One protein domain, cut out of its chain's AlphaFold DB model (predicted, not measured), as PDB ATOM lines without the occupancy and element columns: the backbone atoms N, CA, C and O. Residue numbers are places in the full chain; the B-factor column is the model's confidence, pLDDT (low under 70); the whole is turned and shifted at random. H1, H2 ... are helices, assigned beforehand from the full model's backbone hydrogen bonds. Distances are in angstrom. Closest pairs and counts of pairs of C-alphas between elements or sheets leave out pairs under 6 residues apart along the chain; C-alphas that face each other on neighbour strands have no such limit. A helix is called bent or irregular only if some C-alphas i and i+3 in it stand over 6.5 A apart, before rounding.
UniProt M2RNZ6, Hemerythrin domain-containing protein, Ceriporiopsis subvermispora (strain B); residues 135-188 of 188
ATOM      1  N   PRO A 135      13.001 -24.894  50.582       92.94
ATOM      2  CA  PRO A 135      13.354 -25.449  49.280       92.94
ATOM      3  C   PRO A 135      13.756 -26.931  49.341       92.94
ATOM      4  O   PRO A 135      13.767 -27.586  48.299       92.94
ATOM      5  N   PHE A 136      14.092 -27.476  50.516       95.69
ATOM      6  CA  PHE A 136      14.458 -28.888  50.681       95.69
ATOM      7  C   PHE A 136      13.252 -29.828  50.739       95.69
ATOM      8  O   PHE A 136      13.431 -31.041  50.607       95.69
ATOM      9  N   THR A 137      12.046 -29.290  50.900       95.62
ATOM     10  CA  THR A 137      10.802 -30.061  50.935       95.62
ATOM     11  C   THR A 137       9.867 -29.649  49.806       95.62
ATOM     12  O   THR A 137       9.460 -30.511  49.032       95.62
ATOM     13  N   VAL A 138       9.620 -28.349  49.617       92.56
ATOM     14  CA  VAL A 138       8.653 -27.835  48.634       92.56
ATOM     15  C   VAL A 138       9.075 -28.131  47.196       92.56
ATOM     16  O   VAL A 138       8.284 -28.683  46.435       92.56
ATOM     17  N   LEU A 139      10.320 -27.828  46.805       92.69
ATOM     18  CA  LEU A 139      10.770 -28.084  45.428       92.69
ATOM     19  C   LEU A 139      10.788 -29.587  45.097       92.69
ATOM     20  O   LEU A 139      10.260 -29.965  44.047       92.69
ATOM     21  N   PRO A 140      11.345 -30.463  45.956       95.75
ATOM     22  CA  PRO A 140      11.230 -31.899  45.759       95.75
ATOM     23  C   PRO A 140       9.772 -32.391  45.701       95.75
ATOM     24  O   PRO A 140       9.396 -33.135  44.791       95.75
ATOM     25  N   PHE A 141       8.923 -31.963  46.634       95.69
ATOM     26  CA  PHE A 141       7.523 -32.376  46.665       95.69
ATOM     27  C   PHE A 141       6.805 -31.971  45.373       95.69
ATOM     28  O   PHE A 141       6.287 -32.837  44.672       95.69
ATOM     29  N   MET A 142       6.887 -30.696  44.986       93.06
ATOM     30  CA  MET A 142       6.303 -30.162  43.753       93.06
ATOM     31  C   MET A 142       6.748 -30.954  42.515       93.06
ATOM     32  O   MET A 142       5.917 -31.410  41.727       93.06
ATOM     33  N   MET A 143       8.055 -31.176  42.346       94.19
ATOM     34  CA  MET A 143       8.573 -31.855  41.154       94.19
ATOM     35  C   MET A 143       8.215 -33.343  41.099       94.19
ATOM     36  O   MET A 143       8.008 -33.879  40.011       94.19
ATOM     37  N   SER A 144       8.127 -34.008  42.252       95.25
ATOM     38  CA  SER A 144       7.764 -35.428  42.341       95.25
ATOM     39  C   SER A 144       6.253 -35.694  42.294       95.25
ATOM     40  O   SER A 144       5.852 -36.844  42.127       95.25
ATOM     41  N   HIS A 145       5.426 -34.646  42.364       94.75
ATOM     42  CA  HIS A 145       3.971 -34.698  42.144       94.75
ATOM     43  C   HIS A 145       3.543 -34.071  40.810       94.75
ATOM     44  O   HIS A 145       2.368 -34.108  40.462       94.75
ATOM     45  N   THR A 146       4.494 -33.559  40.023       94.19
ATOM     46  CA  THR A 146       4.252 -33.101  38.650       94.19
ATOM     47  C   THR A 146       4.474 -34.262  37.671       94.19
ATOM     48  O   THR A 146       5.593 -34.797  37.623       94.19
ATOM     49  N   PRO A 147       3.472 -34.649  36.854       94.62
ATOM     50  CA  PRO A 147       3.646 -35.683  35.837       94.62
ATOM     51  C   PRO A 147       4.802 -35.362  34.869       94.62
ATOM     52  O   PRO A 147       5.050 -34.183  34.583       94.62
ATOM     53  N   PRO A 148       5.540 -36.369  34.357       92.19
ATOM     54  CA  PRO A 148       6.725 -36.158  33.520       92.19
ATOM     55  C   PRO A 148       6.525 -35.198  32.338       92.19
ATOM     56  O   PRO A 148       7.410 -34.390  32.052       92.19
ATOM     57  N   GLU A 149       5.365 -35.258  31.690       92.56
ATOM     58  CA  GLU A 149       4.963 -34.425  30.556       92.56
ATOM     59  C   GLU A 149       4.827 -32.933  30.906       92.56
ATOM     60  O   GLU A 149       5.017 -32.085  30.035       92.56
ATOM     61  N   PHE A 150       4.593 -32.591  32.178       92.19
ATOM     62  CA  PHE A 150       4.405 -31.208  32.627       92.19
ATOM     63  C   PHE A 150       5.653 -30.579  33.258       92.19
ATOM     64  O   PHE A 150       5.734 -29.357  33.351       92.19
ATOM     65  N   LYS A 151       6.692 -31.355  33.601       89.25
ATOM     66  CA  LYS A 151       7.923 -30.836  34.251       89.25
ATOM     67  C   LYS A 151       8.725 -29.837  33.412       89.25
ATOM     68  O   LYS A 151       9.666 -29.222  33.911       89.25
ATOM     69  N   GLY A 152       8.452 -29.758  32.110       87.31
ATOM     70  CA  GLY A 152       9.051 -28.770  31.210       87.31
ATOM     71  C   GLY A 152       8.296 -27.441  31.156       87.31
ATOM     72  O   GLY A 152       8.863 -26.468  30.669       87.31
ATOM     73  N   ALA A 153       7.052 -27.409  31.638       86.56
ATOM     74  CA  ALA A 153       6.145 -26.266  31.553       86.56
ATOM     75  C   ALA A 153       5.737 -25.714  32.929       86.56
ATOM     76  O   ALA A 153       5.443 -24.528  33.034       86.56
ATOM     77  N   PHE A 154       5.741 -26.558  33.965       83.44
ATOM     78  CA  PHE A 154       5.416 -26.197  35.339       83.44
ATOM     79  C   PHE A 154       6.653 -26.305  36.254       83.44
ATOM     80  O   PHE A 154       7.388 -27.297  36.157       83.44
ATOM     81  N   PRO A 155       6.884 -25.330  37.157       84.44
ATOM     82  CA  PRO A 155       6.175 -24.046  37.288       84.44
ATOM     83  C   PRO A 155       6.416 -23.109  36.088       84.44
ATOM     84  O   PRO A 155       7.312 -23.365  35.286       84.44
ATOM     85  N   ALA A 156       5.609 -22.048  35.958       80.56
ATOM     86  CA  ALA A 156       5.700 -21.060  34.878       80.56
ATOM     87  C   ALA A 156       6.257 -19.711  35.400       80.56
ATOM     88  O   ALA A 156       5.653 -19.136  36.301       80.56
ATOM     89  N   PRO A 157       7.357 -19.170  34.833       84.38
ATOM     90  CA  PRO A 157       8.149 -19.736  33.741       84.38
ATOM     91  C   PRO A 157       8.920 -21.002  34.168       84.38
ATOM     92  O   PRO A 157       9.262 -21.135  35.345       84.38
ATOM     93  N   PRO A 158       9.249 -21.904  33.218       87.06
ATOM     94  CA  PRO A 158       9.971 -23.135  33.517       87.06
ATOM     95  C   PRO A 158      11.261 -22.898  34.296       87.06
ATOM     96  O   PRO A 158      12.057 -22.013  33.966       87.06
ATOM     97  N   LEU A 159      11.503 -23.746  35.297       89.00
ATOM     98  CA  LEU A 159      12.740 -23.697  36.072       89.00
ATOM     99  C   LEU A 159      13.962 -23.867  35.153       89.00
ATOM    100  O   LEU A 159      13.943 -24.725  34.258       89.00
ATOM    101  N   PRO A 160      15.064 -23.129  35.408       92.00
ATOM    102  CA  PRO A 160      16.309 -23.311  34.677       92.00
ATOM    103  C   PRO A 160      16.719 -24.783  34.639       92.00
ATOM    104  O   PRO A 160      16.657 -25.481  35.653       92.00
ATOM    105  N   TRP A 161      17.182 -25.256  33.479       92.38
ATOM    106  CA  TRP A 161      17.530 -26.668  33.283       92.38
ATOM    107  C   TRP A 161      18.470 -27.196  34.372       92.38
ATOM    108  O   TRP A 161      18.240 -28.276  34.911       92.38
ATOM    109  N   ILE A 162      19.481 -26.403  34.749       94.75
ATOM    110  CA  ILE A 162      20.447 -26.764  35.793       94.75
ATOM    111  C   ILE A 162      19.779 -26.929  37.163       94.75
ATOM    112  O   ILE A 162      20.065 -27.884  37.882       94.75
ATOM    113  N   LEU A 163      18.838 -26.049  37.507       92.69
ATOM    114  CA  LEU A 163      18.083 -26.138  38.751       92.69
ATOM    115  C   LEU A 163      17.252 -27.427  38.761       92.69
ATOM    116  O   LEU A 163      17.364 -28.228  39.687       92.69
ATOM    117  N   ARG A 164      16.496 -27.670  37.685       92.06
ATOM    118  CA  ARG A 164      15.576 -28.808  37.574       92.06
ATOM    119  C   ARG A 164      16.273 -30.165  37.493       92.06
ATOM    120  O   ARG A 164      15.841 -31.114  38.135       92.06
ATOM    121  N   LYS A 165      17.327 -30.285  36.681       92.94
ATOM    122  CA  LYS A 165      17.996 -31.568  36.408       92.94
ATOM    123  C   LYS A 165      19.162 -31.868  37.344       92.94
ATOM    124  O   LYS A 165      19.550 -33.031  37.423       92.94
ATOM    125  N   VAL A 166      19.704 -30.868  38.046       94.44
ATOM    126  CA  VAL A 166      20.862 -31.056  38.934       94.44
ATOM    127  C   VAL A 166      20.533 -30.718  40.385       94.44
ATOM    128  O   VAL A 166      20.578 -31.600  41.239       94.44
ATOM    129  N   PHE A 167      20.173 -29.472  40.688       95.88
ATOM    130  CA  PHE A 167      20.013 -29.048  42.084       95.88
ATOM    131  C   PHE A 167      18.830 -29.720  42.787       95.88
ATOM    132  O   PHE A 167      18.997 -30.221  43.897       95.88
ATOM    133  N   ILE A 168      17.660 -29.798  42.150       94.19
ATOM    134  CA  ILE A 168      16.490 -30.449  42.760       94.19
ATOM    135  C   ILE A 168      16.772 -31.916  43.115       94.19
ATOM    136  O   ILE A 168      16.681 -32.246  44.297       94.19
ATOM    137  N   PRO A 169      17.166 -32.800  42.177       93.81
ATOM    138  CA  PRO A 169      17.362 -34.212  42.502       93.81
ATOM    139  C   PRO A 169      18.582 -34.487  43.393       93.81
ATOM    140  O   PRO A 169      18.516 -35.376  44.240       93.81
ATOM    141  N   TYR A 170      19.692 -33.756  43.229       95.38
ATOM    142  CA  TYR A 170      20.964 -34.125  43.873       95.38
ATOM    143  C   TYR A 170      21.360 -33.252  45.067       95.38
ATOM    144  O   TYR A 170      22.233 -33.659  45.837       95.38
ATOM    145  N   VAL A 171      20.724 -32.091  45.258       95.50
ATOM    146  CA  VAL A 171      20.981 -31.190  46.394       95.50
ATOM    147  C   VAL A 171      19.757 -31.110  47.301       95.50
ATOM    148  O   VAL A 171      19.832 -31.546  48.448       95.50
ATOM    149  N   PHE A 172      18.624 -30.619  46.793       95.94
ATOM    150  CA  PHE A 172      17.436 -30.382  47.621       95.94
ATOM    151  C   PHE A 172      16.777 -31.689  48.063       95.94
ATOM    152  O   PHE A 172      16.642 -31.942  49.258       95.94
ATOM    153  N   ALA A 173      16.477 -32.584  47.121       95.88
ATOM    154  CA  ALA A 173      15.846 -33.864  47.428       95.88
ATOM    155  C   ALA A 173      16.755 -34.789  48.256       95.88
ATOM    156  O   ALA A 173      16.261 -35.638  48.997       95.88
ATOM    157  N   ARG A 174      18.083 -34.615  48.187       95.94
ATOM    158  CA  ARG A 174      19.047 -35.467  48.899       95.94
ATOM    159  C   ARG A 174      18.889 -35.396  50.419       95.94
ATOM    160  O   ARG A 174      19.103 -36.412  51.076       95.94
ATOM    161  N   ARG A 175      18.515 -34.236  50.975       95.31
ATOM    162  CA  ARG A 175      18.356 -34.041  52.431       95.31
ATOM    163  C   ARG A 175      17.303 -34.976  53.030       95.31
ATOM    164  O   ARG A 175      17.521 -35.527  54.103       95.31
ATOM    165  N   HIS A 176      16.208 -35.178  52.304       96.25
ATOM    166  CA  HIS A 176      15.061 -35.986  52.715       96.25
ATOM    167  C   HIS A 176      14.824 -37.153  51.749       96.25
ATOM    168  O   HIS A 176      13.690 -37.483  51.419       96.25
ATOM    169  N   SER A 177      15.900 -37.783  51.264       95.88
ATOM    170  CA  SER A 177      15.838 -38.777  50.181       95.88
ATOM    171  C   SER A 177      14.873 -39.938  50.444       95.88
ATOM    172  O   SER A 177      14.296 -40.476  49.502       95.88
ATOM    173  N   GLY A 178      14.672 -40.305  51.713       96.44
ATOM    174  CA  GLY A 178      13.725 -41.340  52.109       96.44
ATOM    175  C   GLY A 178      12.255 -40.951  51.935       96.44
ATOM    176  O   GLY A 178      11.450 -41.833  51.659       96.44
ATOM    177  N   TYR A 179      11.901 -39.664  52.022       96.44
ATOM    178  CA  TYR A 179      10.505 -39.205  51.907       96.44
ATOM    179  C   TYR A 179       9.984 -39.453  50.492       96.44
ATOM    180  O   TYR A 179       8.856 -39.886  50.281       96.44
ATOM    181  N   TRP A 180      10.845 -39.245  49.497       95.88
ATOM    182  CA  TRP A 180      10.468 -39.285  48.085       95.88
ATOM    183  C   TRP A 180      10.215 -40.696  47.547       95.88
ATOM    184  O   TRP A 180       9.775 -40.833  46.410       95.88
ATOM    185  N   LYS A 181      10.442 -41.745  48.352       94.38
ATOM    186  CA  LYS A 181      10.027 -43.123  48.030       94.38
ATOM    187  C   LYS A 181       8.506 -43.257  47.895       94.38
ATOM    188  O   LYS A 181       8.045 -44.183  47.236       94.38
ATOM    189  N   TYR A 182       7.756 -42.358  48.533       94.44
ATOM    190  CA  TYR A 182       6.292 -42.355  48.536       94.44
ATOM    191  C   TYR A 182       5.690 -41.392  47.507       94.44
ATOM    192  O   TYR A 182       4.471 -41.351  47.359       94.44
ATOM    193  N   SER A 183       6.523 -40.637  46.783       95.12
ATOM    194  CA  SER A 183       6.058 -39.751  45.719       95.12
ATOM    195  C   SER A 183       5.598 -40.538  44.481       95.12
ATOM    196  O   SER A 183       6.170 -41.584  44.166       95.12
ATOM    197  N   PRO A 184       4.612 -40.026  43.721       94.31
ATOM    198  CA  PRO A 184       4.071 -40.720  42.552       94.31
ATOM    199  C   PRO A 184       5.005 -40.697  41.333       94.31
ATOM    200  O   PRO A 184       4.942 -41.602  40.499       94.31
ATOM    201  N   TYR A 185       5.879 -39.691  41.214       94.69
ATOM    202  CA  TYR A 185       6.802 -39.540  40.090       94.69
ATOM    203  C   TYR A 185       8.246 -39.319  40.547       94.69
ATOM    204  O   TYR A 185       8.527 -38.854  41.651       94.69
ATOM    205  N   ALA A 186       9.194 -39.601  39.648       90.38
ATOM    206  CA  ALA A 186      10.596 -39.243  39.852       90.38
ATOM    207  C   ALA A 186      10.773 -37.716  39.980       90.38
ATOM    208  O   ALA A 186       9.984 -36.948  39.444       90.38
ATOM    209  N   MET A 187      11.853 -37.254  40.609       85.50
ATOM    210  CA  MET A 187      12.149 -35.815  40.738       85.50
ATOM    211  C   MET A 187      12.503 -35.117  39.419       85.50
ATOM    212  O   MET A 187      12.318 -33.909  39.292       85.50
ATOM    213  N   SER A 188      13.060 -35.852  38.452       77.44
ATOM    214  CA  SER A 188      13.598 -35.295  37.203       77.44
ATOM    215  C   SER A 188      12.783 -35.652  35.970       77.44
ATOM    216  O   SER A 188      11.967 -36.599  36.011       77.44
TER     217      SER A 188
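What this domain is: This is residues 135 to 188 of the 188 residues of the protein "Hemerythrin domain-containing protein" of Ceriporiopsis subvermispora (strain B) (UniProt M2RNZ6). What shape do the parts make? One long helix, H2, forms one side of the domain, the shorter H1 crosses it near its later half at about a right angle, touching residues 168 to 173, and the small helix H3 sits beside H1, past the last end of H2. Residues 146 to 160 loop out at one end to join H1 to H2, and residues 183 to 188 fold back from H3 past H1. What is it made of? The printed part has 54 residues with three named helices, H1, H2 and H3 in chain order, and no named strand, and its class is all helix. It is compact, with a radius of gyration of the C-alphas of 10.0 A, and rounded, spanning 28 by 20 by 14 A.

How they stand to each other: What touches the longest helix? H2, residues 161 to 175, touches H1, residues 138 to 145, with residues 168 to 173 alone; their closest C-alphas, those of Ala 173 and Pro 140, are 5.3 A apart. Their lines are about perpendicular, at 75 degrees. Where is the shortest helix? H3, residues 179 to 182, only just touches H1, with 3 pairs of C-alphas within 8 A; the closest, of Trp 180 and Ser 144, are 7.4 A apart. H3 is close to H2 but not clearly touching, the closest C-alphas, of Trp 180 and Ala 173, being 7.7 A apart. How do the backbones run? In H1 every O i to N i+4 pair is within hydrogen-bond range; in H2 5 of 11 are, beside 2 of 12 O i to N i+3 pairs, and H3 is too short for an i+4 pair.

Where its parts are: Where is H2? It runs 20.5 A from C-alpha 161 at (17.530, -26.668, 33.283) to C-alpha 175, and is only just irregular, C-alphas 165 and 168 being 6.6 A apart. Where are the others? H1 runs 10.5 A from C-alpha 138 at (8.653, -27.835, 48.634), and H3 runs 6.2 A to C-alpha 182 at (6.292, -42.355, 48.536).

The domain as a whole: How far does it reach? The two C-alphas farthest apart, of Pro 157 and Gly 178, are 28.9 A apart. Is it unbroken and sure? The printed part has no cut; the link from H1 to H2 is long and that from H2 to H3 tight. The mean pLDDT of the printed part is 92.4, and no printed residue is under 70.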